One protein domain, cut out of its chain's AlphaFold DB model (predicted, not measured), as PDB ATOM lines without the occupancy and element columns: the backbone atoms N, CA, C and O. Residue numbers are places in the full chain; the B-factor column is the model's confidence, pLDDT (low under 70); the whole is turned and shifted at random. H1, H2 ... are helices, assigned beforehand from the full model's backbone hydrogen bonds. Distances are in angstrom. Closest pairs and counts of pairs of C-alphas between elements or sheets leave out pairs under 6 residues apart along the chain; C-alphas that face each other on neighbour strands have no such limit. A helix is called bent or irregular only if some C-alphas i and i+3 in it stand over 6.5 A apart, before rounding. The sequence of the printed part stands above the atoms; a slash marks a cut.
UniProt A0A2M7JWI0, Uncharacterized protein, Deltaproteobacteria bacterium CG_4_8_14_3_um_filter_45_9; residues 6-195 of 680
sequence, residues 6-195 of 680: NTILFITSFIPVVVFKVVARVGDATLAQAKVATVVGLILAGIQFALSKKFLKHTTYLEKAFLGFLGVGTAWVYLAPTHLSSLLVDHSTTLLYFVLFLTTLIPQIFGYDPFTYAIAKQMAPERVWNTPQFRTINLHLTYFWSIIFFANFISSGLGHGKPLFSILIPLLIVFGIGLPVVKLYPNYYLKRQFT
ATOM      1  N   ASN A   6     222.103 169.086 228.745       61.03
ATOM      2  CA  ASN A   6     221.026 168.957 227.764       61.03
ATOM      3  C   ASN A   6     221.466 168.285 226.448       61.03
ATOM      4  O   ASN A   6     220.703 167.530 225.855       61.03
ATOM      5  N   THR A   7     222.712 168.494 226.006       61.88
ATOM      6  CA  THR A   7     223.247 167.851 224.791       61.88
ATOM      7  C   THR A   7     223.495 166.359 225.008       61.88
ATOM      8  O   THR A   7     223.309 165.567 224.088       61.88
ATOM      9  N   ILE A   8     223.882 165.973 226.228       64.62
ATOM     10  CA  ILE A   8     224.080 164.567 226.602       64.62
ATOM     11  C   ILE A   8     222.739 163.832 226.539       64.62
ATOM     12  O   ILE A   8     222.652 162.799 225.882       64.62
ATOM     13  N   LEU A   9     221.686 164.403 227.135       66.12
ATOM     14  CA  LEU A   9     220.352 163.795 227.150       66.12
ATOM     15  C   LEU A   9     219.762 163.573 225.746       66.12
ATOM     16  O   LEU A   9     219.114 162.559 225.531       66.12
ATOM     17  N   PHE A  10     220.020 164.457 224.776       70.25
ATOM     18  CA  PHE A  10     219.568 164.249 223.392       70.25
ATOM     19  C   PHE A  10     220.249 163.049 222.716       70.25
ATOM     20  O   PHE A  10     219.596 162.244 222.054       70.25
ATOM     21  N   ILE A  11     221.567 162.915 222.885       71.62
ATOM     22  CA  ILE A  11     222.323 161.794 222.309       71.62
ATOM     23  C   ILE A  11     221.862 160.479 222.948       71.62
ATOM     24  O   ILE A  11     221.697 159.476 222.252       71.62
ATOM     25  N   THR A  12     221.587 160.485 224.257       79.12
ATOM     26  CA  THR A  12     221.113 159.287 224.958       79.12
ATOM     27  C   THR A  12     219.686 158.886 224.573       79.12
ATOM     28  O   THR A  12     219.352 157.710 224.710       79.12
ATOM     29  N   SER A  13     218.873 159.777 223.986       80.56
ATOM     30  CA  SER A  13     217.535 159.436 223.470       80.56
ATOM     31  C   SER A  13     217.548 158.356 222.382       80.56
ATOM     32  O   SER A  13     216.543 157.675 222.206       80.56
ATOM     33  N   PHE A  14     218.670 158.141 221.689       82.94
ATOM     34  CA  PHE A  14     218.804 157.089 220.673       82.94
ATOM     35  C   PHE A  14     219.207 155.719 221.243       82.94
ATOM     36  O   PHE A  14     219.021 154.706 220.568       82.94
ATOM     37  N   ILE A  15     219.716 155.658 222.483       85.12
ATOM     38  CA  ILE A  15     220.201 154.416 223.114       85.12
ATOM     39  C   ILE A  15     219.142 153.301 223.112       85.12
ATOM     40  O   ILE A  15     219.484 152.198 222.688       85.12
ATOM     41  N   PRO A  16     217.871 153.536 223.500       85.06
ATOM     42  CA  PRO A  16     216.865 152.471 223.543       85.06
ATOM     43  C   PRO A  16     216.664 151.768 222.196       85.06
ATOM     44  O   PRO A  16     216.529 150.549 222.134       85.06
ATOM     45  N   VAL A  17     216.694 152.534 221.102       81.44
ATOM     46  CA  VAL A  17     216.478 152.020 219.745       81.44
ATOM     47  C   VAL A  17     217.736 151.380 219.169       81.44
ATOM     48  O   VAL A  17     217.640 150.354 218.496       81.44
ATOM     49  N   VAL A  18     218.916 151.933 219.457       81.94
ATOM     50  CA  VAL A  18     220.194 151.307 219.088       81.94
ATOM     51  C   VAL A  18     220.339 149.957 219.788       81.94
ATOM     52  O   VAL A  18     220.647 148.967 219.133       81.94
ATOM     53  N   VAL A  19     220.044 149.883 221.090       81.88
ATOM     54  CA  VAL A  19     220.077 148.628 221.854       81.88
ATOM     55  C   VAL A  19     219.047 147.639 221.318       81.88
ATOM     56  O   VAL A  19     219.404 146.492 221.063       81.88
ATOM     57  N   PHE A  20     217.811 148.078 221.058       81.50
ATOM     58  CA  PHE A  20     216.807 147.244 220.394       81.50
ATOM     59  C   PHE A  20     217.346 146.653 219.082       81.50
ATOM     60  O   PHE A  20     217.229 145.453 218.870       81.50
ATOM     61  N   LYS A  21     218.006 147.452 218.235       75.38
ATOM     62  CA  LYS A  21     218.564 146.990 216.953       75.38
ATOM     63  C   LYS A  21     219.754 146.046 217.088       75.38
ATOM     64  O   LYS A  21     219.873 145.114 216.298       75.38
ATOM     65  N   VAL A  22     220.629 146.283 218.062       74.62
ATOM     66  CA  VAL A  22     221.795 145.427 218.319       74.62
ATOM     67  C   VAL A  22     221.352 144.073 218.877       74.62
ATOM     68  O   VAL A  22     221.834 143.036 218.425       74.62
ATOM     69  N   VAL A  23     220.401 144.067 219.817       72.31
ATOM     70  CA  VAL A  23     219.880 142.840 220.442       72.31
ATOM     71  C   VAL A  23     218.977 142.067 219.476       72.31
ATOM     72  O   VAL A  23     219.084 140.847 219.387       72.31
ATOM     73  N   ALA A  24     218.155 142.762 218.687       64.88
ATOM     74  CA  ALA A  24     217.311 142.169 217.653       64.88
ATOM     75  C   ALA A  24     218.060 141.877 216.339       64.88
ATOM     76  O   ALA A  24     217.399 141.873 215.312       64.88
ATOM     77  N   ARG A  25     219.398 141.687 216.362       63.56
ATOM     78  CA  ARG A  25     220.295 141.348 215.228       63.56
ATOM     79  C   ARG A  25     219.717 141.659 213.844       63.56
ATOM     80  O   ARG A  25     218.908 140.902 213.321       63.56
ATOM     81  N   VAL A  26     220.194 142.743 213.236       55.97
ATOM     82  CA  VAL A  26     219.778 143.229 211.908       55.97
ATOM     83  C   VAL A  26     219.599 142.073 210.911       55.97
ATOM     84  O   VAL A  26     220.583 141.547 210.404       55.97
ATOM     85  N   GLY A  27     218.342 141.717 210.634       52.41
ATOM     86  CA  GLY A  27     217.950 140.795 209.566       52.41
ATOM     87  C   GLY A  27     217.711 139.329 209.950       52.41
ATOM     88  O   GLY A  27     217.029 138.670 209.183       52.41
ATOM     89  N   ASP A  28     218.174 138.845 211.113       58.44
ATOM     90  CA  ASP A  28     218.148 137.402 211.468       58.44
ATOM     91  C   ASP A  28     217.708 137.130 212.927       58.44
ATOM     92  O   ASP A  28     218.127 136.154 213.560       58.44
ATOM     93  N   ALA A  29     216.912 138.015 213.534       65.88
ATOM     94  CA  ALA A  29     216.450 137.797 214.904       65.88
ATOM     95  C   ALA A  29     215.397 136.692 214.996       65.88
ATOM     96  O   ALA A  29     214.333 136.750 214.385       65.88
ATOM     97  N   THR A  30     215.642 135.727 215.878       77.00
ATOM     98  CA  THR A  30     214.601 134.786 216.304       77.00
ATOM     99  C   THR A  30     213.503 135.522 217.078       77.00
ATOM    100  O   THR A  30     213.759 136.526 217.752       77.00
ATOM    101  N   LEU A  31     212.279 134.986 217.071       78.69
ATOM    102  CA  LEU A  31     211.161 135.547 217.841       78.69
ATOM    103  C   LEU A  31     211.508 135.722 219.336       78.69
ATOM    104  O   LEU A  31     211.089 136.691 219.964       78.69
ATOM    105  N   ALA A  32     212.318 134.821 219.902       81.75
ATOM    106  CA  ALA A  32     212.809 134.925 221.276       81.75
ATOM    107  C   ALA A  32     213.745 136.132 221.481       81.75
ATOM    108  O   ALA A  32     213.611 136.857 222.465       81.75
ATOM    109  N   GLN A  33     214.653 136.392 220.538       80.62
ATOM    110  CA  GLN A  33     215.540 137.561 220.577       80.62
ATOM    111  C   GLN A  33     214.762 138.867 220.406       80.62
ATOM    112  O   GLN A  33     215.039 139.832 221.115       80.62
ATOM    113  N   ALA A  34     213.752 138.886 219.534       80.94
ATOM    114  CA  ALA A  34     212.874 140.038 219.369       80.94
ATOM    115  C   ALA A  34     212.114 140.373 220.660       80.94
ATOM    116  O   ALA A  34     212.094 141.534 221.060       80.94
ATOM    117  N   LYS A  35     211.570 139.362 221.355       85.81
ATOM    118  CA  LYS A  35     210.903 139.525 222.660       85.81
ATOM    119  C   LYS A  35     211.812 140.185 223.697       85.81
ATOM    120  O   LYS A  35     211.419 141.151 224.347       85.81
ATOM    121  N   VAL A  36     213.049 139.700 223.820       87.50
ATOM    122  CA  VAL A  36     214.040 140.281 224.739       87.50
ATOM    123  C   VAL A  36     214.399 141.708 224.319       87.50
ATOM    124  O   VAL A  36     214.417 142.612 225.154       87.50
ATOM    125  N   ALA A  37     214.636 141.937 223.027       85.31
ATOM    126  CA  ALA A  37     215.022 143.242 222.503       85.31
ATOM    127  C   ALA A  37     213.945 144.312 222.729       85.31
ATOM    128  O   ALA A  37     214.280 145.428 223.131       85.31
ATOM    129  N   THR A  38     212.664 143.998 222.490       87.56
ATOM    130  CA  THR A  38     211.565 144.957 222.682       87.56
ATOM    131  C   THR A  38     211.391 145.321 224.154       87.56
ATOM    132  O   THR A  38     211.226 146.499 224.460       87.56
ATOM    133  N   VAL A  39     211.517 144.352 225.074       90.81
ATOM    134  CA  VAL A  39     211.414 144.594 226.526       90.81
ATOM    135  C   VAL A  39     212.583 145.436 227.038       90.81
ATOM    136  O   VAL A  39     212.363 146.440 227.714       90.81
ATOM    137  N   VAL A  40     213.823 145.077 226.687       90.81
ATOM    138  CA  VAL A  40     215.015 145.847 227.084       90.81
ATOM    139  C   VAL A  40     214.946 147.265 226.519       90.81
ATOM    140  O   VAL A  40     215.159 148.233 227.249       90.81
ATOM    141  N   GLY A  41     214.584 147.402 225.241       89.62
ATOM    142  CA  GLY A  41     214.374 148.700 224.611       89.62
ATOM    143  C   GLY A  41     213.312 149.524 225.341       89.62
ATOM    144  O   GLY A  41     213.556 150.689 225.648       89.62
ATOM    145  N   LEU A  42     212.153 148.937 225.658       92.81
ATOM    146  CA  LEU A  42     211.052 149.627 226.335       92.81
ATOM    147  C   LEU A  42     211.453 150.133 227.727       92.81
ATOM    148  O   LEU A  42     211.153 151.278 228.067       92.81
ATOM    149  N   ILE A  43     212.180 149.324 228.505       93.44
ATOM    150  CA  ILE A  43     212.710 149.731 229.815       93.44
ATOM    151  C   ILE A  43     213.655 150.927 229.657       93.44
ATOM    152  O   ILE A  43     213.495 151.938 230.343       93.44
ATOM    153  N   LEU A  44     214.606 150.850 228.721       92.12
ATOM    154  CA  LEU A  44     215.553 151.937 228.462       92.12
ATOM    155  C   LEU A  44     214.845 153.214 227.985       92.12
ATOM    156  O   LEU A  44     215.199 154.310 228.423       92.12
ATOM    157  N   ALA A  45     213.824 153.091 227.133       91.19
ATOM    158  CA  ALA A  45     213.013 154.217 226.677       91.19
ATOM    159  C   ALA A  45     212.237 154.861 227.833       91.19
ATOM    160  O   ALA A  45     212.187 156.088 227.921       91.19
ATOM    161  N   GLY A  46     211.691 154.058 228.752       92.31
ATOM    162  CA  GLY A  46     211.027 154.542 229.963       92.31
ATOM    163  C   GLY A  46     211.974 155.295 230.902       92.31
ATOM    164  O   GLY A  46     211.643 156.391 231.356       92.31
ATOM    165  N   ILE A  47     213.177 154.756 231.137       91.31
ATOM    166  CA  ILE A  47     214.220 155.415 231.943       91.31
ATOM    167  C   ILE A  47     214.608 156.755 231.313       91.31
ATOM    168  O   ILE A  47     214.598 157.782 231.992       91.31
ATOM    169  N   GLN A  48     214.903 156.767 230.013       88.56
ATOM    170  CA  GLN A  48     215.265 157.986 229.298       88.56
ATOM    171  C   GLN A  48     214.135 159.026 229.344       88.56
ATOM    172  O   GLN A  48     214.389 160.190 229.644       88.56
ATOM    173  N   PHE A  49     212.883 158.616 229.118       88.88
ATOM    174  CA  PHE A  49     211.721 159.502 229.198       88.88
ATOM    175  C   PHE A  49     211.567 160.122 230.598       88.88
ATOM    176  O   PHE A  49     211.311 161.323 230.724       88.88
ATOM    177  N   ALA A  50     211.773 159.333 231.659       88.50
ATOM    178  CA  ALA A  50     211.737 159.811 233.040       88.50
ATOM    179  C   ALA A  50     212.882 160.794 233.351       88.50
ATOM    180  O   ALA A  50     212.651 161.831 233.980       88.50
ATOM    181  N   LEU A  51     214.100 160.509 232.873       86.62
ATOM    182  CA  LEU A  51     215.257 161.394 233.019       86.62
ATOM    183  C   LEU A  51     215.036 162.726 232.294       86.62
ATOM    184  O   LEU A  51     215.206 163.783 232.904       86.62
ATOM    185  N   SER A  52     214.577 162.703 231.042       82.25
ATOM    186  CA  SER A  52     214.265 163.918 230.282       82.25
ATOM    187  C   SER A  52     213.174 164.745 230.954       82.25
ATOM    188  O   SER A  52     213.344 165.950 231.137       82.25
ATOM    189  N   LYS A  53     212.102 164.113 231.449       82.94
ATOM    190  CA  LYS A  53     211.058 164.820 232.205       82.94
ATOM    191  C   LYS A  53     211.607 165.481 233.478       82.94
ATOM    192  O   LYS A  53     211.235 166.616 233.771       82.94
ATOM    193  N   LYS A  54     212.502 164.806 234.209       83.31
ATOM    194  CA  LYS A  54     213.103 165.311 235.455       83.31
ATOM    195  C   LYS A  54     214.082 166.464 235.221       83.31
ATOM    196  O   LYS A  54     214.041 167.446 235.956       83.31
ATOM    197  N   PHE A  55     214.961 166.350 234.226       77.69
ATOM    198  CA  PHE A  55     216.064 167.297 234.026       77.69
ATOM    199  C   PHE A  55     215.751 168.421 233.033       77.69
ATOM    200  O   PHE A  55     216.241 169.533 233.213       77.69
ATOM    201  N   LEU A  56     214.929 168.167 232.012       66.62
ATOM    202  CA  LEU A  56     214.620 169.144 230.961       66.62
ATOM    203  C   LEU A  56     213.265 169.834 231.164       66.62
ATOM    204  O   LEU A  56     212.983 170.819 230.489       66.62
ATOM    205  N   LYS A  57     212.415 169.351 232.085       68.25
ATOM    206  CA  LYS A  57     211.024 169.812 232.310       68.25
ATOM    207  C   LYS A  57     210.082 169.663 231.099       68.25
ATOM    208  O   LYS A  57     208.895 169.946 231.218       68.25
ATOM    209  N   HIS A  58     210.573 169.190 229.954       69.38
ATOM    210  CA  HIS A  58     209.806 168.893 228.744       69.38
ATOM    211  C   HIS A  58     210.283 167.572 228.122       69.38
ATOM    212  O   HIS A  58     211.406 167.137 228.359       69.38
ATOM    213  N   THR A  59     209.419 166.927 227.335       77.31
ATOM    214  CA  THR A  59     209.726 165.681 226.609       77.31
ATOM    215  C   THR A  59     209.720 165.939 225.110       77.31
ATOM    216  O   THR A  59     208.959 166.780 224.623       77.31
ATOM    217  N   THR A  60     210.571 165.235 224.371       83.44
ATOM    218  CA  THR A  60     210.678 165.406 222.918       83.44
ATOM    219  C   THR A  60     209.687 164.508 222.174       83.44
ATOM    220  O   THR A  60     209.284 163.448 222.660       83.44
ATOM    221  N   TYR A  61     209.299 164.906 220.960       86.75
ATOM    222  CA  TYR A  61     208.519 164.042 220.066       86.75
ATOM    223  C   TYR A  61     209.267 162.747 219.720       86.75
ATOM    224  O   TYR A  61     208.649 161.694 219.606       86.75
ATOM    225  N   LEU A  62     210.596 162.815 219.625       86.81
ATOM    226  CA  LEU A  62     211.456 161.665 219.367       86.81
ATOM    227  C   LEU A  62     211.351 160.600 220.475       86.81
ATOM    228  O   LEU A  62     211.162 159.423 220.188       86.81
ATOM    229  N   GLU A  63     211.401 161.010 221.743       87.81
ATOM    230  CA  GLU A  63     211.262 160.090 222.881       87.81
ATOM    231  C   GLU A  63     209.875 159.451 222.938       87.81
ATOM    232  O   GLU A  63     209.755 158.258 223.208       87.81
ATOM    233  N   LYS A  64     208.827 160.226 222.635       89.19
ATOM    234  CA  LYS A  64     207.454 159.710 222.541       89.19
ATOM    235  C   LYS A  64     207.318 158.683 221.416       89.19
ATOM    236  O   LYS A  64     206.687 157.652 221.628       89.19
ATOM    237  N   ALA A  65     207.938 158.929 220.258       89.50
ATOM    238  CA  ALA A  65     207.945 157.984 219.144       89.50
ATOM    239  C   ALA A  65     208.639 156.671 219.509       89.50
ATOM    240  O   ALA A  65     208.105 155.603 219.232       89.50
ATOM    241  N   PHE A  66     209.799 156.736 220.165       91.12
ATOM    242  CA  PHE A  66     210.522 155.537 220.586       91.12
ATOM    243  C   PHE A  66     209.771 154.753 221.659       91.12
ATOM    244  O   PHE A  66     209.654 153.535 221.544       91.12
ATOM    245  N   LEU A  67     209.213 155.439 222.658       91.62
ATOM    246  CA  LEU A  67     208.404 154.802 223.692       91.62
ATOM    247  C   LEU A  67     207.151 154.143 223.095       91.62
ATOM    248  O   LEU A  67     206.847 153.001 223.425       91.62
ATOM    249  N   GLY A  68     206.464 154.827 222.174       91.00
ATOM    250  CA  GLY A  68     205.304 154.291 221.462       91.00
ATOM    251  C   GLY A  68     205.654 153.091 220.581       91.00
ATOM    252  O   GLY A  68     205.010 152.051 220.689       91.00
ATOM    253  N   PHE A  69     206.709 153.195 219.768       91.19
ATOM    254  CA  PHE A  69     207.186 152.109 218.908       91.19
ATOM    255  C   PHE A  69     207.551 150.860 219.717       91.19
ATOM    256  O   PHE A  69     207.125 149.760 219.377       91.19
ATOM    257  N   LEU A  70     208.298 151.019 220.813       91.25
ATOM    258  CA  LEU A  70     208.720 149.898 221.655       91.25
ATOM    259  C   LEU A  70     207.572 149.342 222.504       91.25
ATOM    260  O   LEU A  70     207.518 148.134 222.719       91.25
ATOM    261  N   GLY A  71     206.632 150.180 222.947       92.31
ATOM    262  CA  GLY A  71     205.438 149.747 223.677       92.31
ATOM    263  C   GLY A  71     204.504 148.915 222.800       92.31
ATOM    264  O   GLY A  71     204.191 147.773 223.139       92.31
ATOM    265  N   VAL A  72     204.125 149.452 221.635       91.50
ATOM    266  CA  VAL A  72     203.298 148.741 220.646       91.50
ATOM    267  C   VAL A  72     204.031 147.512 220.123       91.50
ATOM    268  O   VAL A  72     203.436 146.445 220.032       91.50
ATOM    269  N   GLY A  73     205.331 147.627 219.845       88.31
ATOM    270  CA  GLY A  73     206.153 146.508 219.398       88.31
ATOM    271  C   GLY A  73     206.222 145.381 220.429       88.31
ATOM    272  O   GLY A  73     206.043 144.222 220.075       88.31
ATOM    273  N   THR A  74     206.389 145.703 221.715       91.06
ATOM    274  CA  THR A  74     206.366 144.697 222.791       91.06
ATOM    275  C   THR A  74     205.009 144.000 222.856       91.06
ATOM    276  O   THR A  74     204.957 142.774 222.877       91.06
ATOM    277  N   ALA A  75     203.905 144.753 222.825       90.75
ATOM    278  CA  ALA A  75     202.567 144.165 222.804       90.75
ATOM    279  C   ALA A  75     202.362 143.259 221.578       90.75
ATOM    280  O   ALA A  75     201.870 142.144 221.712       90.75
ATOM    281  N   TRP A  76     202.811 143.691 220.399       89.50
ATOM    282  CA  TRP A  76     202.692 142.936 219.154       89.50
ATOM    283  C   TRP A  76     203.440 141.600 219.219       89.50
ATOM    284  O   TRP A  76     202.836 140.566 218.966       89.50
ATOM    285  N   VAL A  77     204.722 141.584 219.607       88.00
ATOM    286  CA  VAL A  77     205.531 140.343 219.632       88.00
ATOM    287  C   VAL A  77     205.029 139.331 220.682       88.00
ATOM    288  O   VAL A  77     205.285 138.129 220.571       88.00
ATOM    289  N   TYR A  78     204.324 139.789 221.723       89.00
ATOM    290  CA  TYR A  78     203.818 138.923 222.795       89.00
ATOM    291  C   TYR A  78     202.360 138.487 222.623       89.00
ATOM    292  O   TYR A  78     202.025 137.387 223.056       89.00
ATOM    293  N   LEU A  79     201.509 139.326 222.027       91.31
ATOM    294  CA  LEU A  79     200.063 139.099 221.948       91.31
ATOM    295  C   LEU A  79     199.585 138.700 220.546       91.31
ATOM    296  O   LEU A  79     198.531 138.079 220.426       91.31
ATOM    297  N   ALA A  80     200.321 139.047 219.485       88.06
ATOM    298  CA  ALA A  80     199.911 138.724 218.122       88.06
ATOM    299  C   ALA A  80     200.286 137.277 217.741       88.06
ATOM    300  O   ALA A  80     201.311 136.756 218.193       88.06
ATOM    301  N   PRO A  81     199.516 136.633 216.843       88.94
ATOM    302  CA  PRO A  81     199.889 135.360 216.230       88.94
ATOM    303  C   PRO A  81     201.321 135.363 215.667       88.94
ATOM    304  O   PRO A  81     201.826 136.390 215.213       88.94
ATOM    305  N   THR A  82     201.978 134.201 215.650       82.06
ATOM    306  CA  THR A  82     203.402 134.061 215.279       82.06
ATOM    307  C   THR A  82     203.739 134.625 213.897       82.06
ATOM    308  O   THR A  82     204.754 135.301 213.763       82.06
ATOM    309  N   HIS A  83     202.867 134.427 212.904       80.69
ATOM    310  CA  HIS A  83     203.032 134.959 211.544       80.69
ATOM    311  C   HIS A  83     202.941 136.496 211.466       80.69
ATOM    312  O   HIS A  83     203.562 137.115 210.607       80.69
ATOM    313  N   LEU A  84     202.185 137.131 212.367       81.56
ATOM    314  CA  LEU A  84     202.131 138.591 212.484       81.56
ATOM    315  C   LEU A  84     203.322 139.117 213.281       81.56
ATOM    316  O   LEU A  84     203.841 140.189 212.983       81.56
ATOM    317  N   SER A  85     203.771 138.371 214.291       81.31
ATOM    318  CA  SER A  85     204.940 138.735 215.092       81.31
ATOM    319  C   SER A  85     206.233 138.732 214.275       81.31
ATOM    320  O   SER A  85     207.042 139.639 214.452       81.31
ATOM    321  N   SER A  86     206.418 137.778 213.354       77.19
ATOM    322  CA  SER A  86     207.586 137.749 212.458       77.19
ATOM    323  C   SER A  86     207.651 138.978 211.548       77.19
ATOM    324  O   SER A  86     208.715 139.564 211.398       77.19
ATOM    325  N   LEU A  87     206.506 139.469 211.064       80.75
ATOM    326  CA  LEU A  87     206.436 140.660 210.211       80.75
ATOM    327  C   LEU A  87     207.038 141.902 210.892       80.75
ATOM    328  O   LEU A  87     207.793 142.654 210.273       80.75
ATOM    329  N   LEU A  88     206.749 142.108 212.181       78.31
ATOM    330  CA  LEU A  88     207.330 143.208 212.953       78.31
ATOM    331  C   LEU A  88     208.849 143.061 213.102       78.31
ATOM    332  O   LEU A  88     209.555 144.067 213.077       78.31
ATOM    333  N   VAL A  89     209.351 141.835 213.266       77.94
ATOM    334  CA  VAL A  89     210.786 141.555 213.405       77.94
ATOM    335  C   VAL A  89     211.507 141.853 212.092       77.94
ATOM    336  O   VAL A  89     212.429 142.680 212.076       77.94
ATOM    337  N   ASP A  90     211.001 141.286 211.000       78.50
ATOM    338  CA  ASP A  90     211.578 141.360 209.656       78.50
ATOM    339  C   ASP A  90     211.570 142.796 209.107       78.50
ATOM    340  O   ASP A  90     212.523 143.244 208.465       78.50
ATOM    341  N   HIS A  91     210.531 143.574 209.432       83.62
ATOM    342  CA  HIS A  91     210.361 144.955 208.966       83.62
ATOM    343  C   HIS A  91     210.552 146.014 210.057       83.62
ATOM    344  O   HIS A  91     210.194 147.180 209.869       83.62
ATOM    345  N   SER A  92     211.170 145.662 211.185       82.00
ATOM    346  CA  SER A  92     211.319 146.560 212.339       82.00
ATOM    347  C   SER A  92     211.999 147.896 212.005       82.00
ATOM    348  O   SER A  92     211.728 148.911 212.640       82.00
ATOM    349  N   THR A  93     212.932 147.928 211.044       83.50
ATOM    350  CA  THR A  93     213.618 149.171 210.621       83.50
ATOM    351  C   THR A  93     212.689 150.059 209.808       83.50
ATOM    352  O   THR A  93     212.595 151.259 210.060       83.50
ATOM    353  N   THR A  94     211.990 149.453 208.856       88.56
ATOM    354  CA  THR A  94     211.013 150.114 207.999       88.56
ATOM    355  C   THR A  94     209.896 150.712 208.847       88.56
ATOM    356  O   THR A  94     209.627 151.908 208.765       88.56
ATOM    357  N   LEU A  95     209.337 149.932 209.772       88.44
ATOM    358  CA  LEU A  95     208.290 150.388 210.685       88.44
ATOM    359  C   LEU A  95     208.760 151.522 211.607       88.44
ATOM    360  O   LEU A  95     208.017 152.475 211.824       88.44
ATOM    361  N   LEU A  96     210.003 151.480 212.096       88.44
ATOM    362  CA  LEU A  96     210.565 152.567 212.901       88.44
ATOM    363  C   LEU A  96     210.631 153.888 212.119       88.44
ATOM    364  O   LEU A  96     210.183 154.918 212.621       88.44
ATOM    365  N   TYR A  97     211.175 153.877 210.897       90.88
ATOM    366  CA  TYR A  97     211.249 155.093 210.078       90.88
ATOM    367  C   TYR A  97     209.870 155.592 209.659       90.88
ATOM    368  O   TYR A  97     209.661 156.803 209.603       90.88
ATOM    369  N   PHE A  98     208.914 154.686 209.453       93.31
ATOM    370  CA  PHE A  98     207.522 155.054 209.221       93.31
ATOM    371  C   PHE A  98     206.915 155.774 210.431       93.31
ATOM    372  O   PHE A  98     206.335 156.847 210.285       93.31
ATOM    373  N   VAL A  99     207.120 155.257 211.647       92.56
ATOM    374  CA  VAL A  99     206.663 155.915 212.881       92.56
ATOM    375  C   VAL A  99     207.331 157.277 213.074       92.56
ATOM    376  O   VAL A  99     206.657 158.242 213.438       92.56
ATOM    377  N   LEU A 100     208.633 157.402 212.801       91.94
ATOM    378  CA  LEU A 100     209.340 158.687 212.863       91.94
ATOM    379  C   LEU A 100     208.806 159.684 211.828       91.94
ATOM    380  O   LEU A 100     208.561 160.840 212.169       91.94
ATOM    381  N   PHE A 101     208.550 159.233 210.598       95.00
ATOM    382  CA  PHE A 101     207.911 160.038 209.561       95.00
ATOM    383  C   PHE A 101     206.548 160.561 210.029       95.00
ATOM    384  O   PHE A 101     206.342 161.776 210.067       95.00
ATOM    385  N   LEU A 102     205.660 159.681 210.498       93.88
ATOM    386  CA  LEU A 102     204.351 160.076 211.022       93.88
ATOM    387  C   LEU A 102     204.468 161.032 212.215       93.88
ATOM    388  O   LEU A 102     203.737 162.015 212.287       93.88
ATOM    389  N   THR A 103     205.426 160.801 213.116       90.38
ATOM    390  CA  THR A 103     205.660 161.666 214.283       90.38
ATOM    391  C   THR A 103     206.106 163.069 213.876       90.38
ATOM    392  O   THR A 103     205.765 164.041 214.546       90.38
ATOM    393  N   THR A 104     206.863 163.201 212.788       92.19
ATOM    394  CA  THR A 104     207.225 164.524 212.271       92.19
ATOM    395  C   THR A 104     206.080 165.199 211.525       92.19
ATOM    396  O   THR A 104     205.934 166.409 211.652       92.19
ATOM    397  N   LEU A 105     205.261 164.444 210.784       91.31
ATOM    398  CA  LEU A 105     204.256 164.994 209.875       91.31
ATOM    399  C   LEU A 105     202.917 165.293 210.565       91.31
ATOM    400  O   LEU A 105     202.396 166.399 210.445       91.31
ATOM    401  N   ILE A 106     202.369 164.328 211.313       90.56
ATOM    402  CA  ILE A 106     201.020 164.404 211.894       90.56
ATOM    403  C   ILE A 106     200.853 165.632 212.801       90.56
ATOM    404  O   ILE A 106     199.889 166.370 212.596       90.56
ATOM    405  N   PRO A 107     201.759 165.935 213.756       88.44
ATOM    406  CA  PRO A 107     201.577 167.100 214.618       88.44
ATOM    407  C   PRO A 107     201.488 168.419 213.837       88.44
ATOM    408  O   PRO A 107     200.769 169.319 214.261       88.44
ATOM    409  N   GLN A 108     202.158 168.520 212.682       86.88
ATOM    410  CA  GLN A 108     202.136 169.738 211.867       86.88
ATOM    411  C   GLN A 108     200.809 169.915 211.126       86.88
ATOM    412  O   GLN A 108     200.345 171.044 210.995       86.88
ATOM    413  N   ILE A 109     200.159 168.816 210.719       86.81
ATOM    414  CA  ILE A 109     198.821 168.842 210.102       86.81
ATOM    415  C   ILE A 109     197.785 169.426 211.073       86.81
ATOM    416  O   ILE A 109     196.899 170.169 210.664       86.81
ATOM    417  N   PHE A 110     197.929 169.145 212.371       86.62
ATOM    418  CA  PHE A 110     197.040 169.642 213.427       86.62
ATOM    419  C   PHE A 110     197.506 170.963 214.065       86.62
ATOM    420  O   PHE A 110     196.942 171.398 215.067       86.62
ATOM    421  N   GLY A 111     198.536 171.613 213.513       79.94
ATOM    422  CA  GLY A 111     199.016 172.913 213.990       79.94
ATOM    423  C   GLY A 111     199.750 172.891 215.338       79.94
ATOM    424  O   GLY A 111     199.961 173.959 215.923       79.94
ATOM    425  N   TYR A 112     200.161 171.715 215.824       86.69
ATOM    426  CA  TYR A 112     200.993 171.585 217.021       86.69
ATOM    427  C   TYR A 112     202.418 172.108 216.791       86.69
ATOM    428  O   TYR A 112     202.842 172.408 215.674       86.69
ATOM    429  N   ASP A 113     203.173 172.196 217.884       86.00
ATOM    430  CA  ASP A 113     204.574 172.593 217.871       86.00
ATOM    431  C   ASP A 113     205.417 171.716 216.913       86.00
ATOM    432  O   ASP A 113     205.294 170.486 216.918       86.00
ATOM    433  N   PRO A 114     206.309 172.323 216.101       89.00
ATOM    434  CA  PRO A 114     207.307 171.613 215.307       89.00
ATOM    435  C   PRO A 114     208.045 170.489 216.047       89.00
ATOM    436  O   PRO A 114     208.459 170.643 217.199       89.00
ATOM    437  N   PHE A 115     208.307 169.374 215.359       87.50
ATOM    438  CA  PHE A 115     209.091 168.249 215.891       87.50
ATOM    439  C   PHE A 115     210.446 168.703 216.462       87.50
ATOM    440  O   PHE A 115     210.897 168.210 217.498       87.50
ATOM    441  N   THR A 116     211.080 169.683 215.813       87.88
ATOM    442  CA  THR A 116     212.402 170.203 216.187       87.88
ATOM    443  C   THR A 116     212.382 171.214 217.338       87.88
ATOM    444  O   THR A 116     213.442 171.561 217.857       87.88
ATOM    445  N   TYR A 117     211.208 171.678 217.775       85.88
ATOM    446  CA  TYR A 117     211.063 172.826 218.681       85.88
ATOM    447  C   TYR A 117     211.705 172.580 220.048       85.88
ATOM    448  O   TYR A 117     212.433 173.433 220.549       85.88
ATOM    449  N   ALA A 118     211.489 171.398 220.634       78.81
ATOM    450  CA  ALA A 118     212.059 171.035 221.934       78.81
ATOM    451  C   ALA A 118     213.597 171.084 221.920       78.81
ATOM    452  O   ALA A 118     214.215 171.572 222.861       78.81
ATOM    453  N   ILE A 119     214.214 170.646 220.820       77.69
ATOM    454  CA  ILE A 119     215.672 170.656 220.648       77.69
ATOM    455  C   ILE A 119     216.160 172.082 220.385       77.69
ATOM    456  O   ILE A 119     217.117 172.541 221.007       77.69
ATOM    457  N   ALA A 120     215.477 172.823 219.511       83.25
ATOM    458  CA  ALA A 120     215.839 174.200 219.204       83.25
ATOM    459  C   ALA A 120     215.775 175.102 220.445       83.25
ATOM    460  O   ALA A 120     216.659 175.936 220.630       83.25
ATOM    461  N   LYS A 121     214.798 174.895 221.337       81.38
ATOM    462  CA  LYS A 121     214.685 175.606 222.623       81.38
ATOM    463  C   LYS A 121     215.893 175.367 223.539       81.38
ATOM    464  O   LYS A 121     216.296 176.267 224.261       81.38
ATOM    465  N   GLN A 122     216.539 174.202 223.470       74.69
ATOM    466  CA  GLN A 122     217.763 173.930 224.241       74.69
ATOM    467  C   GLN A 122     219.003 174.636 223.674       74.69
ATOM    468  O   GLN A 122     219.990 174.830 224.389       74.69
ATOM    469  N   MET A 123     218.976 174.988 222.387       70.81
ATOM    470  CA  MET A 123     220.099 175.596 221.670       70.81
ATOM    471  C   MET A 123     219.950 177.113 221.498       70.81
ATOM    472  O   MET A 123     220.952 177.791 221.266       70.81
ATOM    473  N   ALA A 124     218.731 177.644 221.623       73.12
ATOM    474  CA  ALA A 124     218.393 179.041 221.377       73.12
ATOM    475  C   ALA A 124     217.878 179.762 222.642       73.12
ATOM    476  O   ALA A 124     217.198 179.138 223.457       73.12
ATOM    477  N   PRO A 125     218.146 181.074 222.802       71.50
ATOM    478  CA  PRO A 125     217.665 181.865 223.943       71.50
ATOM    479  C   PRO A 125     216.134 181.871 224.083       71.50
ATOM    480  O   PRO A 125     215.434 181.931 223.076       71.50
ATOM    481  N   GLU A 126     215.608 181.907 225.312       71.25
ATOM    482  CA  GLU A 126     214.155 181.859 225.590       71.25
ATOM    483  C   GLU A 126     213.344 182.934 224.853       71.25
ATOM    484  O   GLU A 126     212.270 182.666 224.318       71.25
ATOM    485  N   ARG A 127     213.905 184.138 224.719       56.84
ATOM    486  CA  ARG A 127     213.257 185.279 224.054       56.84
ATOM    487  C   ARG A 127     212.922 185.064 222.576       56.84
ATOM    488  O   ARG A 127     212.005 185.700 222.072       56.84
ATOM    489  N   VAL A 128     213.630 184.175 221.868       73.00
ATOM    490  CA  VAL A 128     213.312 183.908 220.451       73.00
ATOM    491  C   VAL A 128     212.227 182.850 220.286       73.00
ATOM    492  O   VAL A 128     211.690 182.711 219.189       73.00
ATOM    493  N   TRP A 129     211.871 182.121 221.350       79.94
ATOM    494  CA  TRP A 129     210.999 180.948 221.263       79.94
ATOM    495  C   TRP A 129     209.615 181.265 220.699       79.94
ATOM    496  O   TRP A 129     209.052 180.418 220.009       79.94
ATOM    497  N   ASN A 130     209.106 182.474 220.946       75.25
ATOM    498  CA  ASN A 130     207.769 182.910 220.535       75.25
ATOM    499  C   ASN A 130     207.764 183.748 219.247       75.25
ATOM    500  O   ASN A 130     206.732 184.297 218.873       75.25
ATOM    501  N   THR A 131     208.901 183.870 218.557       76.12
ATOM    502  CA  THR A 131     208.968 184.656 217.318       76.12
ATOM    503  C   THR A 131     208.424 183.859 216.122       76.12
ATOM    504  O   THR A 131     208.675 182.648 216.024       76.12
ATOM    505  N   PRO A 132     207.734 184.505 215.157       78.19
ATOM    506  CA  PRO A 132     207.272 183.843 213.934       78.19
ATOM    507  C   PRO A 132     208.410 183.178 213.152       78.19
ATOM    508  O   PRO A 132     208.245 182.095 212.589       78.19
ATOM    509  N   GLN A 133     209.595 183.790 213.157       80.88
ATOM    510  CA  GLN A 133     210.791 183.289 212.488       80.88
ATOM    511  C   GLN A 133     211.289 182.004 213.149       80.88
ATOM    512  O   GLN A 133     211.590 181.038 212.451       80.88
ATOM    513  N   PHE A 134     211.322 181.950 214.485       84.81
ATOM    514  CA  PHE A 134     211.724 180.742 215.200       84.81
ATOM    515  C   PHE A 134     210.769 179.580 214.926       84.81
ATOM    516  O   PHE A 134     211.228 178.467 214.663       84.81
ATOM    517  N   ARG A 135     209.453 179.836 214.898       87.44
ATOM    518  CA  ARG A 135     208.459 178.828 214.503       87.44
ATOM    519  C   ARG A 135     208.660 178.376 213.054       87.44
ATOM    520  O   ARG A 135     208.700 177.176 212.803       87.44
ATOM    521  N   THR A 136     208.852 179.310 212.123       87.56
ATOM    522  CA  THR A 136     208.997 179.026 210.681       87.56
ATOM    523  C   THR A 136     210.252 178.213 210.371       87.56
ATOM    524  O   THR A 136     210.182 177.205 209.673       87.56
ATOM    525  N   ILE A 137     211.399 178.583 210.950       89.88
ATOM    526  CA  ILE A 137     212.654 177.832 210.795       89.88
ATOM    527  C   ILE A 137     212.474 176.391 211.286       89.88
ATOM    528  O   ILE A 137     212.875 175.447 210.606       89.88
ATOM    529  N   ASN A 138     211.848 176.213 212.451       92.25
ATOM    530  CA  ASN A 138     211.602 174.888 213.014       92.25
ATOM    531  C   ASN A 138     210.574 174.082 212.211       92.25
ATOM    532  O   ASN A 138     210.711 172.867 212.089       92.25
ATOM    533  N   LEU A 139     209.582 174.739 211.615       91.75
ATOM    534  CA  LEU A 139     208.624 174.102 210.719       91.75
ATOM    535  C   LEU A 139     209.320 173.573 209.454       91.75
ATOM    536  O   LEU A 139     209.150 172.408 209.099       91.75
ATOM    537  N   HIS A 140     210.178 174.380 208.823       93.62
ATOM    538  CA  HIS A 140     210.966 173.957 207.660       93.62
ATOM    539  C   HIS A 140     211.900 172.792 207.989       93.62
ATOM    540  O   HIS A 140     211.951 171.809 207.251       93.62
ATOM    541  N   LEU A 141     212.599 172.868 209.124       92.75
ATOM    542  CA  LEU A 141     213.441 171.768 209.589       92.75
ATOM    543  C   LEU A 141     212.619 170.512 209.903       92.75
ATOM    544  O   LEU A 141     213.083 169.407 209.641       92.75
ATOM    545  N   THR A 142     211.402 170.659 210.426       93.69
ATOM    546  CA  THR A 142     210.500 169.531 210.693       93.69
ATOM    547  C   THR A 142     210.085 168.831 209.402       93.69
ATOM    548  O   THR A 142     210.249 167.618 209.316       93.69
ATOM    549  N   TYR A 143     209.646 169.568 208.376       94.06
ATOM    550  CA  TYR A 143     209.329 168.980 207.069       94.06
ATOM    551  C   TYR A 143     210.547 168.337 206.404       94.06
ATOM    552  O   TYR A 143     210.447 167.265 205.812       94.06
ATOM    553  N   PHE A 144     211.719 168.952 206.545       94.94
ATOM    554  CA  PHE A 144     212.966 168.369 206.070       94.94
ATOM    555  C   PHE A 144     213.273 167.024 206.755       94.94
ATOM    556  O   PHE A 144     213.618 166.053 206.082       94.94
ATOM    557  N   TRP A 145     213.069 166.925 208.073       93.38
ATOM    558  CA  TRP A 145     213.170 165.650 208.787       93.38
ATOM    559  C   TRP A 145     212.109 164.638 208.349       93.38
ATOM    560  O   TRP A 145     212.437 163.460 208.224       93.38
ATOM    561  N   SER A 146     210.880 165.069 208.042       94.38
ATOM    562  CA  SER A 146     209.859 164.189 207.458       94.38
ATOM    563  C   SER A 146     210.332 163.569 206.145       94.38
ATOM    564  O   SER A 146     210.203 162.360 205.964       94.38
ATOM    565  N   ILE A 147     210.943 164.360 205.260       95.31
ATOM    566  CA  ILE A 147     211.490 163.869 203.986       95.31
ATOM    567  C   ILE A 147     212.612 162.853 204.232       95.31
ATOM    568  O   ILE A 147     212.610 161.787 203.619       95.31
ATOM    569  N   ILE A 148     213.536 163.136 205.158       94.94
ATOM    570  CA  ILE A 148     214.614 162.201 205.519       94.94
ATOM    571  C   ILE A 148     214.049 160.882 206.055       94.94
ATOM    572  O   ILE A 148     214.476 159.809 205.628       94.94
ATOM    573  N   PHE A 149     213.089 160.935 206.980       94.94
ATOM    574  CA  PHE A 149     212.509 159.720 207.550       94.94
ATOM    575  C   PHE A 149     211.703 158.929 206.524       94.94
ATOM    576  O   PHE A 149     211.789 157.703 206.515       94.94
ATOM    577  N   PHE A 150     211.007 159.599 205.607       95.56
ATOM    578  CA  PHE A 150     210.327 158.935 204.502       95.56
ATOM    579  C   PHE A 150     211.315 158.275 203.527       95.56
ATOM    580  O   PHE A 150     211.139 157.114 203.163       95.56
ATOM    581  N   ALA A 151     212.409 158.952 203.168       94.12
ATOM    582  CA  ALA A 151     213.462 158.369 202.336       94.12
ATOM    583  C   ALA A 151     214.094 157.132 202.998       94.12
ATOM    584  O   ALA A 151     214.301 156.108 202.347       94.12
ATOM    585  N   ASN A 152     214.331 157.186 204.311       93.12
ATOM    586  CA  ASN A 152     214.847 156.050 205.074       93.12
ATOM    587  C   ASN A 152     213.831 154.902 205.190       93.12
ATOM    588  O   ASN A 152     214.224 153.735 205.160       93.12
ATOM    589  N   PHE A 153     212.533 155.207 205.277       93.62
ATOM    590  CA  PHE A 153     211.458 154.216 205.198       93.62
ATOM    591  C   PHE A 153     211.484 153.474 203.854       93.62
ATOM    592  O   PHE A 153     211.537 152.246 203.845       93.62
ATOM    593  N   ILE A 154     211.561 154.196 202.731       93.56
ATOM    594  CA  ILE A 154     211.645 153.591 201.393       93.56
ATOM    595  C   ILE A 154     212.936 152.781 201.227       93.56
ATOM    596  O   ILE A 154     212.878 151.618 200.831       93.56
ATOM    597  N   SER A 155     214.094 153.347 201.591       90.62
ATOM    598  CA  SER A 155     215.390 152.655 201.522       90.62
ATOM    599  C   SER A 155     215.360 151.341 202.300       90.62
ATOM    600  O   SER A 155     215.706 150.288 201.769       90.62
ATOM    601  N   SER A 156     214.905 151.382 203.554       86.88
ATOM    602  CA  SER A 156     214.857 150.188 204.398       86.88
ATOM    603  C   SER A 156     213.836 149.154 203.913       86.88
ATOM    604  O   SER A 156     214.102 147.962 204.048       86.88
ATOM    605  N   GLY A 157     212.716 149.583 203.319       87.06
ATOM    606  CA  GLY A 157     211.727 148.696 202.698       87.06
ATOM    607  C   GLY A 157     212.258 147.973 201.454       87.06
ATOM    608  O   GLY A 157     212.144 146.754 201.365       87.06
ATOM    609  N   LEU A 158     212.909 148.699 200.538       86.19
ATOM    610  CA  LEU A 158     213.516 148.138 199.317       86.19
ATOM    611  C   LEU A 158     214.723 147.232 199.610       86.19
ATOM    612  O   LEU A 158     215.089 146.375 198.809       86.19
ATOM    613  N   GLY A 159     215.356 147.429 200.764       78.81
ATOM    614  CA  GLY A 159     216.549 146.704 201.177       78.81
ATOM    615  C   GLY A 159     216.343 145.248 201.579       78.81
ATOM    616  O   GLY A 159     217.343 144.543 201.714       78.81
ATOM    617  N   HIS A 160     215.100 144.810 201.824       74.00
ATOM    618  CA  HIS A 160     214.766 143.463 202.317       74.00
ATOM    619  C   HIS A 160     215.699 142.980 203.451       74.00
ATOM    620  O   HIS A 160     216.250 141.886 203.398       74.00
ATOM    621  N   GLY A 161     215.958 143.834 204.447       68.12
ATOM    622  CA  GLY A 161     216.797 143.493 205.606       68.12
ATOM    623  C   GLY A 161     218.311 143.672 205.420       68.12
ATOM    624  O   GLY A 161     219.034 143.696 206.415       68.12
ATOM    625  N   LYS A 162     218.812 143.910 204.197       81.00
ATOM    626  CA  LYS A 162     220.254 144.101 203.944       81.00
ATOM    627  C   LYS A 162     220.824 145.303 204.724       81.00
ATOM    628  O   LYS A 162     220.290 146.410 204.583       81.00
ATOM    629  N   PRO A 163     221.954 145.151 205.450       79.69
ATOM    630  CA  PRO A 163     222.540 146.215 206.279       79.69
ATOM    631  C   PRO A 163     222.849 147.518 205.534       79.69
ATOM    632  O   PRO A 163     222.752 148.605 206.106       79.69
ATOM    633  N   LEU A 164     223.187 147.432 204.243       84.00
ATOM    634  CA  LEU A 164     223.438 148.607 203.405       84.00
ATOM    635  C   LEU A 164     222.233 149.560 203.379       84.00
ATOM    636  O   LEU A 164     222.381 150.761 203.589       84.00
ATOM    637  N   PHE A 165     221.041 149.010 203.173       84.81
ATOM    638  CA  PHE A 165     219.806 149.765 202.972       84.81
ATOM    639  C   PHE A 165     219.074 150.089 204.277       84.81
ATOM    640  O   PHE A 165     218.343 151.078 204.349       84.81
ATOM    641  N   SER A 166     219.270 149.264 205.309       78.25
ATOM    642  CA  SER A 166     218.611 149.401 206.610       78.25
ATOM    643  C   SER A 166     219.448 150.158 207.650       78.25
ATOM    644  O   SER A 166     218.884 150.661 208.622       78.25
ATOM    645  N   ILE A 167     220.766 150.291 207.447       78.56
ATOM    646  CA  ILE A 167     221.679 150.961 208.386       78.56
ATOM    647  C   ILE A 167     222.544 152.005 207.684       78.56
ATOM    648  O   ILE A 167     222.451 153.184 208.014       78.56
ATOM    649  N   LEU A 168     223.391 151.592 206.736       84.94
ATOM    650  CA  LEU A 168     224.452 152.460 206.212       84.94
ATOM    651  C   LEU A 168     223.887 153.679 205.477       84.94
ATOM    652  O   LEU A 168     224.258 154.804 205.801       84.94
ATOM    653  N   ILE A 169     222.956 153.469 204.542       88.12
ATOM    654  CA  ILE A 169     222.303 154.558 203.803       88.12
ATOM    655  C   ILE A 169     221.542 155.496 204.758       88.12
ATOM    656  O   ILE A 169     221.816 156.697 204.729       88.12
ATOM    657  N   PRO A 170     220.667 155.007 205.663       87.94
ATOM    658  CA  PRO A 170     220.004 155.880 206.625       87.94
ATOM    659  C   PRO A 170     220.948 156.687 207.520       87.94
ATOM    660  O   PRO A 170     220.706 157.874 207.743       87.94
ATOM    661  N   LEU A 171     222.039 156.084 208.007       85.44
ATOM    662  CA  LEU A 171     223.044 156.802 208.792       85.44
ATOM    663  C   LEU A 171     223.739 157.875 207.947       85.44
ATOM    664  O   LEU A 171     223.871 159.007 208.405       85.44
ATOM    665  N   LEU A 172     224.132 157.567 206.709       89.88
ATOM    666  CA  LEU A 172     224.740 158.548 205.806       89.88
ATOM    667  C   LEU A 172     223.798 159.720 205.517       89.88
ATOM    668  O   LEU A 172     224.240 160.866 205.525       89.88
ATOM    669  N   ILE A 173     222.501 159.472 205.333       90.12
ATOM    670  CA  ILE A 173     221.512 160.539 205.128       90.12
ATOM    671  C   ILE A 173     221.364 161.382 206.403       90.12
ATOM    672  O   ILE A 173     221.449 162.608 206.353       90.12
ATOM    673  N   VAL A 174     221.186 160.757 207.568       85.81
ATOM    674  CA  VAL A 174     220.971 161.479 208.835       85.81
ATOM    675  C   VAL A 174     222.213 162.273 209.254       85.81
ATOM    676  O   VAL A 174     222.104 163.457 209.579       85.81
ATOM    677  N   PHE A 175     223.393 161.654 209.237       84.19
ATOM    678  CA  PHE A 175     224.640 162.274 209.695       84.19
ATOM    679  C   PHE A 175     225.313 163.131 208.620       84.19
ATOM    680  O   PHE A 175     225.866 164.179 208.947       84.19
ATOM    681  N   GLY A 176     225.257 162.715 207.354       85.50
ATOM    682  CA  GLY A 176     225.889 163.420 206.236       85.50
ATOM    683  C   GLY A 176     225.059 164.576 205.682       85.50
ATOM    684  O   GLY A 176     225.634 165.543 205.191       85.50
ATOM    685  N   ILE A 177     223.726 164.517 205.788       89.94
ATOM    686  CA  ILE A 177     222.824 165.546 205.244       89.94
ATOM    687  C   ILE A 177     221.979 166.179 206.358       89.94
ATOM    688  O   ILE A 177     221.963 167.401 206.503       89.94
ATOM    689  N   GLY A 178     221.333 165.365 207.196       87.12
ATOM    690  CA  GLY A 178     220.417 165.825 208.242       87.12
ATOM    691  C   GLY A 178     221.050 166.809 209.232       87.12
ATOM    692  O   GLY A 178     220.618 167.959 209.348       87.12
ATOM    693  N   LEU A 179     222.101 166.379 209.935       84.94
ATOM    694  CA  LEU A 179     222.757 167.200 210.961       84.94
ATOM    695  C   LEU A 179     223.413 168.483 210.411       84.94
ATOM    696  O   LEU A 179     223.230 169.538 211.032       84.94
ATOM    697  N   PRO A 180     224.140 168.463 209.273       88.81
ATOM    698  CA  PRO A 180     224.673 169.687 208.679       88.81
ATOM    699  C   PRO A 180     223.588 170.710 208.339       88.81
ATOM    700  O   PRO A 180     223.748 171.889 208.662       88.81
ATOM    701  N   VAL A 181     222.462 170.276 207.760       89.38
ATOM    702  CA  VAL A 181     221.352 171.178 207.415       89.38
ATOM    703  C   VAL A 181     220.739 171.801 208.667       89.38
ATOM    704  O   VAL A 181     220.581 173.018 208.705       89.38
ATOM    705  N   VAL A 182     220.493 171.030 209.732       86.00
ATOM    706  CA  VAL A 182     219.991 171.576 211.010       86.00
ATOM    707  C   VAL A 182     220.908 172.668 211.571       86.00
ATOM    708  O   VAL A 182     220.430 173.659 212.122       86.00
ATOM    709  N   LYS A 183     222.226 172.523 211.403       82.75
ATOM    710  CA  LYS A 183     223.214 173.494 211.890       82.75
ATOM    711  C   LYS A 183     223.303 174.755 211.022       82.75
ATOM    712  O   LYS A 183     223.530 175.839 211.555       82.75
ATOM    713  N   LEU A 184     223.173 174.627 209.700       85.56
ATOM    714  CA  LEU A 184     223.418 175.717 208.745       85.56
ATOM    715  C   LEU A 184     222.147 176.480 208.348       85.56
ATOM    716  O   LEU A 184     222.197 177.691 208.122       85.56
ATOM    717  N   TYR A 185     221.011 175.789 208.286       87.88
ATOM    718  CA  TYR A 185     219.761 176.320 207.751       87.88
ATOM    719  C   TYR A 185     219.208 177.539 208.505       87.88
ATOM    720  O   TYR A 185     218.812 178.486 207.827       87.88
ATOM    721  N   PRO A 186     219.215 177.609 209.856       84.44
ATOM    722  CA  PRO A 186     218.713 178.789 210.562       84.44
ATOM    723  C   PRO A 186     219.427 180.078 210.138       84.44
ATOM    724  O   PRO A 186     218.784 181.078 209.829       84.44
ATOM    725  N   ASN A 187     220.759 180.036 210.034       76.25
ATOM    726  CA  ASN A 187     221.555 181.184 209.603       76.25
ATOM    727  C   ASN A 187     221.328 181.514 208.126       76.25
ATOM    728  O   ASN A 187     221.250 182.687 207.774       76.25
ATOM    729  N   TYR A 188     221.202 180.502 207.262       85.19
ATOM    730  CA  TYR A 188     220.869 180.701 205.852       85.19
ATOM    731  C   TYR A 188     219.501 181.376 205.677       85.19
ATOM    732  O   TYR A 188     219.393 182.356 204.941       85.19
ATOM    733  N   TYR A 189     218.477 180.886 206.380       80.75
ATOM    734  CA  TYR A 189     217.116 181.409 206.322       80.75
ATOM    735  C   TYR A 189     217.064 182.870 206.777       80.75
ATOM    736  O   TYR A 189     216.562 183.726 206.051       80.75
ATOM    737  N   LEU A 190     217.665 183.170 207.933       72.12
ATOM    738  CA  LEU A 190     217.746 184.536 208.452       72.12
ATOM    739  C   LEU A 190     218.541 185.434 207.500       72.12
ATOM    740  O   LEU A 190     218.083 186.516 207.153       72.12
ATOM    741  N   LYS A 191     219.690 184.975 206.989       66.94
ATOM    742  CA  LYS A 191     220.467 185.749 206.019       66.94
ATOM    743  C   LYS A 191     219.629 186.062 204.783       66.94
ATOM    744  O   LYS A 191     219.602 187.210 204.384       66.94
ATOM    745  N   ARG A 192     218.889 185.109 204.214       68.12
ATOM    746  CA  ARG A 192     218.042 185.341 203.031       68.12
ATOM    747  C   ARG A 192     216.864 186.284 203.300       68.12
ATOM    748  O   ARG A 192     216.536 187.071 202.421       68.12
ATOM    749  N   GLN A 193     216.251 186.207 204.481       54.97
ATOM    750  CA  GLN A 193     215.129 187.068 204.867       54.97
ATOM    751  C   GLN A 193     215.573 188.511 205.172       54.97
ATOM    752  O   GLN A 193     214.823 189.445 204.919       54.97
ATOM    753  N   PHE A 194     216.793 188.690 205.689       48.09
ATOM    754  CA  PHE A 194     217.353 189.991 206.079       48.09
ATOM    755  C   PHE A 194     218.434 190.519 205.120       48.09
ATOM    756  O   PHE A 194     219.037 191.558 205.379       48.09
ATOM    757  N   THR A 195     218.687 189.826 204.005       37.88
ATOM    758  CA  THR A 195     219.377 190.412 202.849       37.88
ATOM    759  C   THR A 195     218.325 191.228 202.104       37.88
ATOM    760  O   THR A 195     217.272 190.662 201.805       37.88
TER     761      THR A 195
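Overview. This is residues 6 to 195 of the 680 residues of an uncharacterized protein of Deltaproteobacteria bacterium CG_4_8_14_3_um_filter_45_9 (UniProt A0A2M7JWI0). Two groups of three helices each, H2 with H3 and H4, and H6 with H8 and the long arm H9a, lie next to each other in an elongated block, meeting where H4 packs on H6. Within each group neighbours along the chain run opposite ways; short H5 lies at one end of the block and the arm H9b at the other. The printed part has 190 residues and is all helix, H1 to H9 in chain order, with no named strand. It is compact, with a radius of gyration of the C-alphas of 17.5 A and spans of 58 by 37 by 30 A.

Arrangement. H9, residues 163 to 194, was assigned as one helix by its hydrogen bonds but is bent, with C-alphas 183 and 186 7.1 A apart; its arms H9a, 163 to 183, and H9b, 186 to 194, stand at a steep tilt of 42 degrees. H9a touches H8, residues 132 to 158, in a hairpin at a shallow tilt of 12 degrees, closest at the C-alphas of Ser 156 and Ser 166, 4.4 A. H8 touches H6, residues 92 to 109, closest at C-alphas 153 and 97, 5.0 A. H6 touches H4, residues 61 to 79, at a steep tilt of 47 degrees, closest at C-alphas 100 and 65, 6.5 A. H4 and H3, residues 31 to 56, form a hairpin, closest at C-alphas 74 and 38, 5.2 A. H3 and H2, residues 15 to 23, form another, closest at C-alphas 41 and 16, 4.6 A. H1, residues 6 to 12, only just touches H3, with 3 pairs of C-alphas within 8 A, closest at 9 and 52, 6.8 A. H5, residues 82 to 90, touches H4, closest at C-alphas 85 and 77, 4.9 A. H7, residues 117 to 123, only just touches H8, with 3 such pairs, closest at 117 and 138, 6.1 A. H3 and H8 are apart. Every O i to N i+4 pair is within hydrogen-bond range in H1, H2, H3, H4, H8 and H9b; the others have 3 of 5 in H5, 12 of 14 in H6, 2 of 3 in H7 and 13 of 17 in H9a.

Along the chain. H1 begins at C-alpha 6, (221.026, 168.957, 227.764). H3 is 36.2 A long, H4 26.4 A, H6 25.6 A, H8 39.1 A and H9a 27.9 A. H9b ends at C-alpha 194, (217.353, 189.991, 206.079).

Size, cuts and confidence. The C-alphas of Pro 81 and Thr 195, the two farthest apart, are 59.9 A apart. The printed part has no cut and no long link. Its mean pLDDT is 83.0; residues 6 to 9, 24 to 29, 56 to 58, 127, 161 and 191 to 195 are under 70.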